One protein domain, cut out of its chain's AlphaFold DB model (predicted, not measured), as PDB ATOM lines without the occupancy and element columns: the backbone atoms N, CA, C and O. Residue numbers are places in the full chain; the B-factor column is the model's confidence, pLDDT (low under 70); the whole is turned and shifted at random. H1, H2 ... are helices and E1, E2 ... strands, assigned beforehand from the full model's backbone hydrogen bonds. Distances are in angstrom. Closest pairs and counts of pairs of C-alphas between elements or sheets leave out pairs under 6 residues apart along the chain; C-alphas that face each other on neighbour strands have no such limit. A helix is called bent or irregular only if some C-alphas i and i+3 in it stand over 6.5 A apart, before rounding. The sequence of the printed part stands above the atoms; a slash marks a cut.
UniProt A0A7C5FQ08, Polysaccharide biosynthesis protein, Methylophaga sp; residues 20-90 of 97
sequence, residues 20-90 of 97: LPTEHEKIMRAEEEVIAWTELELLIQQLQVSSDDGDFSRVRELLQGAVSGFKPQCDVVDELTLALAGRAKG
ATOM      1  N   LEU A  20     268.111 195.547 178.318       88.94
ATOM      2  CA  LEU A  20     269.108 195.299 177.288       88.94
ATOM      3  C   LEU A  20     268.990 196.355 176.180       88.94
ATOM      4  O   LEU A  20     267.872 196.740 175.811       88.94
ATOM      5  N   PRO A  21     270.115 196.818 175.610       90.50
ATOM      6  CA  PRO A  21     270.084 197.760 174.502       90.50
ATOM      7  C   PRO A  21     269.521 197.103 173.236       90.50
ATOM      8  O   PRO A  21     269.627 195.891 173.033       90.50
ATOM      9  N   THR A  22     268.959 197.924 172.354       93.38
ATOM     10  CA  THR A  22     268.673 197.548 170.962       93.38
ATOM     11  C   THR A  22     269.542 198.379 170.015       93.38
ATOM     12  O   THR A  22     270.325 199.214 170.466       93.38
ATOM     13  N   GLU A  23     269.415 198.183 168.699       95.25
ATOM     14  CA  GLU A  23     270.126 199.010 167.709       95.25
ATOM     15  C   GLU A  23     269.748 200.498 167.789       95.25
ATOM     16  O   GLU A  23     270.539 201.361 167.418       95.25
ATOM     17  N   HIS A  24     268.543 200.812 168.271       95.19
ATOM     18  CA  HIS A  24     268.075 202.184 168.393       95.19
ATOM     19  C   HIS A  24     268.285 202.700 169.822       95.19
ATOM     20  O   HIS A  24     267.703 202.175 170.767       95.19
ATOM     21  N   GLU A  25     269.019 203.805 169.979       89.69
ATOM     22  CA  GLU A  25     269.447 204.358 171.281       89.69
ATOM     23  C   GLU A  25     268.303 204.660 172.266       89.69
ATOM     24  O   GLU A  25     268.496 204.668 173.477       89.69
ATOM     25  N   LYS A  26     267.097 204.920 171.753       90.81
ATOM     26  CA  LYS A  26     265.896 205.196 172.566       90.81
ATOM     27  C   LYS A  26     265.002 203.979 172.822       90.81
ATOM     28  O   LYS A  26     263.924 204.144 173.382       90.81
ATOM     29  N   ILE A  27     265.395 202.792 172.361       90.88
ATOM     30  CA  ILE A  27     264.617 201.561 172.516       90.88
ATOM     31  C   ILE A  27     265.455 200.572 173.322       90.88
ATOM     32  O   ILE A  27     266.557 200.194 172.927       90.88
ATOM     33  N   MET A  28     264.904 200.139 174.450       90.69
ATOM     34  CA  MET A  28     265.504 199.131 175.319       90.69
ATOM     35  C   MET A  28     264.510 197.991 175.535       90.69
ATOM     36  O   MET A  28     263.297 198.197 175.464       90.69
ATOM     37  N   ARG A  29     265.026 196.783 175.756       90.69
ATOM     38  CA  ARG A  29     264.237 195.571 175.995       90.69
ATOM     39  C   ARG A  29     264.346 195.186 177.463       90.69
ATOM     40  O   ARG A  29     265.449 194.902 177.908       90.69
ATOM     41  N   ALA A  30     263.230 195.131 178.178       89.50
ATOM     42  CA  ALA A  30     263.201 194.561 179.521       89.50
ATOM     43  C   ALA A  30     263.444 193.047 179.465       89.50
ATOM     44  O   ALA A  30     262.924 192.356 178.583       89.50
ATOM     45  N   GLU A  31     264.260 192.551 180.384       87.56
ATOM     46  CA  GLU A  31     264.439 191.130 180.641       87.56
ATOM     47  C   GLU A  31     263.610 190.764 181.873       87.56
ATOM     48  O   GLU A  31     263.843 191.270 182.968       87.56
ATOM     49  N   GLU A  32     262.607 189.916 181.663       86.19
ATOM     50  CA  GLU A  32     261.593 189.579 182.660       86.19
ATOM     51  C   GLU A  32     261.581 188.075 182.915       86.19
ATOM     52  O   GLU A  32     261.941 187.267 182.051       86.19
ATOM     53  N   GLU A  33     261.122 187.698 184.103       87.00
ATOM     54  CA  GLU A  33     260.853 186.300 184.418       87.00
ATOM     55  C   GLU A  33     259.719 185.761 183.536       87.00
ATOM     56  O   GLU A  33     258.740 186.448 183.234       87.00
ATOM     57  N   VAL A  34     259.848 184.502 183.120       90.88
ATOM     58  CA  VAL A  34     258.871 183.834 182.258       90.88
ATOM     59  C   VAL A  34     258.234 182.686 183.023       90.88
ATOM     60  O   VAL A  34     258.928 181.810 183.534       90.88
ATOM     61  N   ILE A  35     256.904 182.661 183.042       93.50
ATOM     62  CA  ILE A  35     256.121 181.533 183.552       93.50
ATOM     63  C   ILE A  35     255.965 180.514 182.423       93.50
ATOM     64  O   ILE A  35     255.601 180.873 181.298       93.50
ATOM     65  N   ALA A  36     256.232 179.238 182.706       96.44
ATOM     66  CA  ALA A  36     256.060 178.183 181.715       96.44
ATOM     67  C   ALA A  36     254.592 178.107 181.267       96.44
ATOM     68  O   ALA A  36     253.681 178.199 182.087       96.44
ATOM     69  N   TRP A  37     254.347 177.886 179.971       96.88
ATOM     70  CA  TRP A  37     252.983 177.891 179.423       96.88
ATOM     71  C   TRP A  37     252.031 176.944 180.165       96.88
ATOM     72  O   TRP A  37     250.901 177.314 180.459       96.88
ATOM     73  N   THR A  38     252.503 175.750 180.528       97.50
ATOM     74  CA  THR A  38     251.713 174.760 181.273       97.50
ATOM     75  C   THR A  38     251.291 175.251 182.656       97.50
ATOM     76  O   THR A  38     250.205 174.927 183.120       97.50
ATOM     77  N   GLU A  39     252.134 176.034 183.327       96.19
ATOM     78  CA  GLU A  39     251.817 176.623 184.632       96.19
ATOM     79  C   GLU A  39     250.875 177.817 184.470       96.19
ATOM     80  O   GLU A  39     249.892 177.941 185.201       96.19
ATOM     81  N   LEU A  40     251.131 178.658 183.463       96.69
ATOM     82  CA  LEU A  40     250.293 179.806 183.141       96.69
ATOM     83  C   LEU A  40     248.866 179.384 182.764       96.69
ATOM     84  O   LEU A  40     247.905 179.991 183.229       96.69
ATOM     85  N   GLU A  41     248.713 178.329 181.963       98.19
ATOM     86  CA  GLU A  41     247.408 177.794 181.569       98.19
ATOM     87  C   GLU A  41     246.592 177.346 182.790       98.19
ATOM     88  O   GLU A  41     245.416 177.700 182.916       98.19
ATOM     89  N   LEU A  42     247.224 176.644 183.737       97.62
ATOM     90  CA  LEU A  42     246.582 176.237 184.989       97.62
ATOM     91  C   LEU A  42     246.171 177.445 185.841       97.62
ATOM     92  O   LEU A  42     245.070 177.463 186.393       97.62
ATOM     93  N   LEU A  43     247.028 178.466 185.934       97.38
ATOM     94  CA  LEU A  43     246.718 179.703 186.656       97.38
ATOM     95  C   LEU A  43     245.533 180.446 186.028       97.38
ATOM     96  O   LEU A  43     244.646 180.896 186.752       97.38
ATOM     97  N   ILE A  44     245.474 180.529 184.695       97.81
ATOM     98  CA  ILE A  44     244.360 181.155 183.968       97.81
ATOM     99  C   ILE A  44     243.048 180.411 184.242       97.81
ATOM    100  O   ILE A  44     242.038 181.054 184.525       97.81
ATOM    101  N   GLN A  45     243.057 179.076 184.214       98.12
ATOM    102  CA  GLN A  45     241.869 178.276 184.536       98.12
ATOM    103  C   GLN A  45     241.390 178.523 185.973       98.12
ATOM    104  O   GLN A  45     240.199 178.716 186.208       98.12
ATOM    105  N   GLN A  46     242.310 178.575 186.940       98.00
ATOM    106  CA  GLN A  46     241.967 178.867 188.337       98.00
ATOM    107  C   GLN A  46     241.409 180.284 188.512       98.00
ATOM    108  O   GLN A  46     240.465 180.477 189.280       98.00
ATOM    109  N   LEU A  47     241.964 181.264 187.794       97.75
ATOM    110  CA  LEU A  47     241.461 182.637 187.784       97.75
ATOM    111  C   LEU A  47     240.048 182.718 187.201       97.75
ATOM    112  O   LEU A  47     239.212 183.413 187.773       97.75
ATOM    113  N   GLN A  48     239.767 181.993 186.114       97.75
ATOM    114  CA  GLN A  48     238.432 181.934 185.510       97.75
ATOM    115  C   GLN A  48     237.403 181.375 186.491       97.75
ATOM    116  O   GLN A  48     236.429 182.057 186.788       97.75
ATOM    117  N   VAL A  49     237.672 180.203 187.077       98.06
ATOM    118  CA  VAL A  49     236.777 179.585 188.072       98.06
ATOM    119  C   VAL A  49     236.540 180.524 189.257       98.06
ATOM    120  O   VAL A  49     235.401 180.776 189.632       98.06
ATOM    121  N   SER A  50     237.607 181.112 189.809       96.25
ATOM    122  CA  SER A  50     237.492 182.013 190.965       96.25
ATOM    123  C   SER A  50     236.714 183.289 190.630       96.25
ATOM    124  O   SER A  50     235.994 183.815 191.474       96.25
ATOM    125  N   SER A  51     236.849 183.796 189.401       93.75
ATOM    126  CA  SER A  51     236.093 184.954 188.925       93.75
ATOM    127  C   SER A  51     234.613 184.626 188.731       93.75
ATOM    128  O   SER A  51     233.768 185.434 189.115       93.75
ATOM    129  N   ASP A  52     234.299 183.465 188.152       94.94
ATOM    130  CA  ASP A  52     232.922 183.016 187.921       94.94
ATOM    131  C   ASP A  52     232.181 182.771 189.247       94.94
ATOM    132  O   ASP A  52     231.009 183.128 189.382       94.94
ATOM    133  N   ASP A  53     232.891 182.254 190.253       94.25
ATOM    134  CA  ASP A  53     232.372 182.037 191.608       94.25
ATOM    135  C   ASP A  53     232.310 183.330 192.453       94.25
ATOM    136  O   ASP A  53     231.737 183.340 193.547       94.25
ATOM    137  N   GLY A  54     232.886 184.436 191.967       90.00
ATOM    138  CA  GLY A  54     232.966 185.707 192.695       90.00
ATOM    139  C   GLY A  54     233.947 185.700 193.878       90.00
ATOM    140  O   GLY A  54     233.848 186.550 194.768       90.00
ATOM    141  N   ASP A  55     234.900 184.765 193.911       92.06
ATOM    142  CA  ASP A  55     235.925 184.666 194.952       92.06
ATOM    143  C   ASP A  55     237.113 185.601 194.664       92.06
ATOM    144  O   ASP A  55     238.207 185.209 194.242       92.06
ATOM    145  N   PHE A  56     236.900 186.892 194.923       89.81
ATOM    146  CA  PHE A  56     237.926 187.919 194.727       89.81
ATOM    147  C   PHE A  56     239.125 187.779 195.675       89.81
ATOM    148  O   PHE A  56     240.213 188.274 195.363       89.81
ATOM    149  N   SER A  57     238.953 187.098 196.814       90.62
ATOM    150  CA  SER A  57     240.066 186.787 197.716       90.62
ATOM    151  C   SER A  57     241.011 185.805 197.035       90.62
ATOM    152  O   SER A  57     242.214 186.062 196.950       90.62
ATOM    153  N   ARG A  58     240.455 184.742 196.442       94.38
ATOM    154  CA  ARG A  58     241.231 183.746 195.710       94.38
ATOM    155  C   ARG A  58     241.896 184.313 194.462       94.38
ATOM    156  O   ARG A  58     243.075 184.052 194.235       94.38
ATOM    157  N   VAL A  59     241.193 185.147 193.691       94.69
ATOM    158  CA  VAL A  59     241.788 185.855 192.539       94.69
ATOM    159  C   VAL A  59     243.023 186.650 192.969       94.69
ATOM    160  O   VAL A  59     244.073 186.591 192.327       94.69
ATOM    161  N   ARG A  60     242.927 187.369 194.090       93.19
ATOM    162  CA  ARG A  60     244.035 188.164 194.621       93.19
ATOM    163  C   ARG A  60     245.203 187.304 195.103       93.19
ATOM    164  O   ARG A  60     246.351 187.711 194.934       93.19
ATOM    165  N   GLU A  61     244.943 186.152 195.712       94.56
ATOM    166  CA  GLU A  61     245.992 185.192 196.086       94.56
ATOM    167  C   GLU A  61     246.734 184.661 194.857       94.56
ATOM    168  O   GLU A  61     247.963 184.662 194.838       94.56
ATOM    169  N   LEU A  62     245.993 184.263 193.817       96.31
ATOM    170  CA  LEU A  62     246.568 183.758 192.569       96.31
ATOM    171  C   LEU A  62     247.471 184.806 191.908       96.31
ATOM    172  O   LEU A  62     248.592 184.488 191.521       96.31
ATOM    173  N   LEU A  63     247.025 186.065 191.846       95.38
ATOM    174  CA  LEU A  63     247.826 187.160 191.293       95.38
ATOM    175  C   LEU A  63     249.082 187.454 192.123       95.38
ATOM    176  O   LEU A  63     250.137 187.678 191.543       95.38
ATOM    177  N   GLN A  64     248.999 187.425 193.458       94.38
ATOM    178  CA  GLN A  64     250.171 187.625 194.326       94.38
ATOM    179  C   GLN A  64     251.210 186.508 194.177       94.38
ATOM    180  O   GLN A  64     252.402 186.769 194.299       94.38
ATOM    181  N   GLY A  65     250.764 185.273 193.931       93.12
ATOM    182  CA  GLY A  65     251.662 184.142 193.700       93.12
ATOM    183  C   GLY A  65     252.279 184.126 192.301       93.12
ATOM    184  O   GLY A  65     253.418 183.698 192.151       93.12
ATOM    185  N   ALA A  66     251.540 184.581 191.286       93.56
ATOM    186  CA  ALA A  66     251.958 184.497 189.887       93.56
ATOM    187  C   ALA A  66     252.698 185.742 189.377       93.56
ATOM    188  O   ALA A  66     253.519 185.638 188.472       93.56
ATOM    189  N   VAL A  67     252.404 186.929 189.916       92.00
ATOM    190  CA  VAL A  67     252.945 188.201 189.425       92.00
ATOM    191  C   VAL A  67     253.823 188.809 190.512       92.00
ATOM    192  O   VAL A  67     253.326 189.434 191.445       92.00
ATOM    193  N   SER A  68     255.142 188.664 190.379       84.12
ATOM    194  CA  SER A  68     256.135 189.125 191.368       84.12
ATOM    195  C   SER A  68     255.999 190.615 191.735       84.12
ATOM    196  O   SER A  68     256.230 191.011 192.882       84.12
ATOM    197  N   GLY A  69     255.567 191.447 190.783       86.19
ATOM    198  CA  GLY A  69     255.313 192.878 190.981       86.19
ATOM    199  C   GLY A  69     253.959 193.230 191.615       86.19
ATOM    200  O   GLY A  69     253.736 194.390 191.968       86.19
ATOM    201  N   PHE A  70     253.038 192.276 191.772       91.88
ATOM    202  CA  PHE A  70     251.686 192.561 192.248       91.88
ATOM    203  C   PHE A  70     251.625 192.645 193.777       91.88
ATOM    204  O   PHE A  70     251.668 191.645 194.492       91.88
ATOM    205  N   LYS A  71     251.473 193.872 194.287       89.62
ATOM    206  CA  LYS A  71     251.346 194.169 195.721       89.62
ATOM    207  C   LYS A  71     250.039 194.925 195.978       89.62
ATOM    208  O   LYS A  71     249.991 196.130 195.722       89.62
ATOM    209  N   PRO A  72     248.978 194.255 196.465       88.88
ATOM    210  CA  PRO A  72     247.720 194.915 196.793       88.88
ATOM    211  C   PRO A  72     247.935 196.027 197.827       88.88
ATOM    212  O   PRO A  72     248.429 195.776 198.922       88.88
ATOM    213  N   GLN A  73     247.558 197.260 197.486       86.31
ATOM    214  CA  GLN A  73     247.695 198.426 198.376       86.31
ATOM    215  C   GLN A  73     246.431 198.700 199.204       86.31
ATOM    216  O   GLN A  73     246.430 199.547 200.094       86.31
ATOM    217  N   CYS A  74     245.339 198.006 198.894       85.31
ATOM    218  CA  CYS A  74     244.047 198.144 199.546       85.31
ATOM    219  C   CYS A  74     243.275 196.824 199.486       85.31
ATOM    220  O   CYS A  74     243.621 195.920 198.720       85.31
ATOM    221  N   ASP A  75     242.189 196.727 200.249       84.44
ATOM    222  CA  ASP A  75     241.227 195.627 200.152       84.44
ATOM    223  C   ASP A  75     240.525 195.592 198.787       84.44
ATOM    224  O   ASP A  75     240.791 196.414 197.907       84.44
ATOM    225  N   VAL A  76     239.696 194.576 198.548       81.62
ATOM    226  CA  VAL A  76     238.857 194.541 197.346       81.62
ATOM    227  C   VAL A  76     237.767 195.592 197.531       81.62
ATOM    228  O   VAL A  76     236.932 195.480 198.426       81.62
ATOM    229  N   VAL A  77     237.828 196.653 196.725       77.75
ATOM    230  CA  VAL A  77     236.888 197.776 196.778       77.75
ATOM    231  C   VAL A  77     236.235 197.925 195.410       77.75
ATOM    232  O   VAL A  77     236.617 198.779 194.615       77.75
ATOM    233  N   ASP A  78     235.277 197.055 195.108       75.31
ATOM    234  CA  ASP A  78     234.405 197.202 193.942       75.31
ATOM    235  C   ASP A  78     233.006 197.693 194.361       75.31
ATOM    236  O   ASP A  78     232.601 197.577 195.522       75.31
ATOM    237  N   GLU A  79     232.262 198.269 193.415       68.50
ATOM    238  CA  GLU A  79     230.915 198.820 193.645       68.50
ATOM    239  C   GLU A  79     229.928 197.776 194.200       68.50
ATOM    240  O   GLU A  79     229.050 198.101 195.002       68.50
ATOM    241  N   LEU A  80     230.088 196.507 193.819       70.50
ATOM    242  CA  LEU A  80     229.279 195.390 194.299       70.50
ATOM    243  C   LEU A  80     229.603 195.090 195.770       70.50
ATOM    244  O   LEU A  80     228.690 195.000 196.596       70.50
ATOM    245  N   THR A  81     230.886 195.028 196.125       70.50
ATOM    246  CA  THR A  81     231.365 194.857 197.504       70.50
ATOM    247  C   THR A  81     230.924 196.016 198.401       70.50
ATOM    248  O   THR A  81     230.409 195.793 199.503       70.50
ATOM    249  N   LEU A  82     231.031 197.259 197.920       74.00
ATOM    250  CA  LEU A  82     230.545 198.443 198.634       74.00
ATOM    251  C   LEU A  82     229.023 198.397 198.847       74.00
ATOM    252  O   LEU A  82     228.542 198.662 199.956       74.00
ATOM    253  N   ALA A  83     228.257 198.003 197.823       73.25
ATOM    254  CA  ALA A  83     226.805 197.864 197.914       73.25
ATOM    255  C   ALA A  83     226.377 196.758 198.897       73.25
ATOM    256  O   ALA A  83     225.436 196.950 199.677       73.25
ATOM    257  N   LEU A  84     227.067 195.614 198.906       71.75
ATOM    258  CA  LEU A  84     226.813 194.510 199.840       71.75
ATOM    259  C   LEU A  84     227.147 194.899 201.290       71.75
ATOM    260  O   LEU A  84     226.341 194.658 202.194       71.75
ATOM    261  N   ALA A  85     228.277 195.578 201.516       70.31
ATOM    262  CA  ALA A  85     228.658 196.089 202.834       70.31
ATOM    263  C   ALA A  85     227.665 197.144 203.364       70.31
ATOM    264  O   ALA A  85     227.327 197.149 204.554       70.31
ATOM    265  N   GLY A  86     227.140 198.002 202.480       67.19
ATOM    266  CA  GLY A  86     226.075 198.954 202.802       67.19
ATOM    267  C   GLY A  86     224.775 198.271 203.247       67.19
ATOM    268  O   GLY A  86     224.142 198.713 204.207       67.19
ATOM    269  N   ARG A  87     224.410 197.143 202.619       58.97
ATOM    270  CA  ARG A  87     223.235 196.337 203.010       58.97
ATOM    271  C   ARG A  87     223.416 195.631 204.358       58.97
ATOM    272  O   ARG A  87     222.453 195.531 205.118       58.97
ATOM    273  N   ALA A  88     224.626 195.170 204.682       58.00
ATOM    274  CA  ALA A  88     224.919 194.494 205.950       58.00
ATOM    275  C   ALA A  88     224.841 195.434 207.173       58.00
ATOM    276  O   ALA A  88     224.373 195.025 208.236       58.00
ATOM    277  N   LYS A  89     225.213 196.715 207.021       55.31
ATOM    278  CA  LYS A  89     225.120 197.728 208.094       55.31
ATOM    279  C   LYS A  89     223.682 198.156 208.445       55.31
ATOM    280  O   LYS A  89     223.482 198.777 209.483       55.31
ATOM    281  N   GLY A  90     222.677 197.799 207.639       50.62
ATOM    282  CA  GLY A  90     221.269 198.178 207.837       50.62
ATOM    283  C   GLY A  90     220.441 197.295 208.789       50.62
ATOM    284  O   GLY A  90     219.257 197.569 208.968       50.62
TER     285      GLY A  90
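This is residues 20 to 90 of the 97 residues of the protein "Polysaccharide biosynthesis protein" of Methylophaga sp (UniProt A0A7C5FQ08). A helical hairpin, H1 and H2 side by side, stands between two thin ends that reach out opposite ways along the longest axis: at one end a small hook of residues 20 to 30, at the other the helix H3. Residues 22 to 27, the tip of the hook, and residues 82 to 90, of which 82 to 88 belong to H3, stick out; after H2 the chain folds back through residues 67 to 78, which have no named element, before H3 begins. The printed part has 71 residues with one named strand and three named helices, in the order E1, H1, H2, H3, and its class is mostly helix. E1 pairs with no named strand; residues 20 to 21 form a short antiparallel pairing with residues 28 to 29 of E1. The whole is extended, with a radius of gyration of the C-alphas of 18.2 A, and its outline is a rod of 63 by 30 by 15 A.

At the first printed residues, 20 to 21 pair with residues 28 to 29 of the strand E1, residues 28 to 30, and the pairing is antiparallel. Between the paired stretches, residues 22 to 27 stand free, with no C-alpha 8 or more residues away along the chain within 10 A. A short link of six residues leads from E1 to the helix H1, residues 37 to 52, and E1 and H1 are apart. A tight link of three residues joins H1 to the helix H2, residues 56 to 66. H1 and H2 form a helical hairpin, two helices that follow each other in the chain and run opposite ways. They touch, with 9 pairs of C-alphas within 8 A, and the closest C-alphas are those of Leu 47 and Val 59, 5.8 A apart. Their lines stand at a shallow tilt of 13 degrees, and their centres are 10.6 A apart. A long link of 12 residues leads on to the helix H3, residues 79 to 88. H3 touches no helix, and it is apart from H1, from H2 and from E1. E1 and H2 are apart as well. In H1, H2 and H3 every backbone pair of O i and N i+4 is within hydrogen-bond range.

The printed part begins with C-alpha 20 of Leu 20 at (269.108, 195.299, 177.288). E1 runs from Met 28 to Ala 30, three residues. H1, the longest helix with 16 residues, runs from Trp 37, with its C-alpha at (252.983, 177.891, 179.423), to Asp 52, and measures 22.4 A from first to last C-alpha. H2 has 11 residues, from Phe 56 to Ala 66, and measures 15.2 A. H3 has 10 residues, from Glu 79 to Ala 88, and measures 14.4 A; its last C-alpha, 88, is at (224.919, 194.494, 205.950). None of these helices is bent or irregular.

The two C-alphas farthest apart are those of Glu 23 and Gly 90, at 63.2 A, and the C-alphas of Leu 20 and Gly 90, the first and last printed residues, are 56.8 A apart. Without the stretches that stand free, the remaining 56 residues span 45 by 27 by 15 A, with a radius of gyration of 14.1 A. The long link, residues 67 to 78, has its C-alphas 7 to 15 A from the mean of all C-alphas. The printed part has no cut; it takes residues 20 to 90 of a full chain of 97. The mean pLDDT of the printed part is 87.6, while H3 has a mean of 68. Confidence is under 70 at residue 79 and at residues 86 to 90.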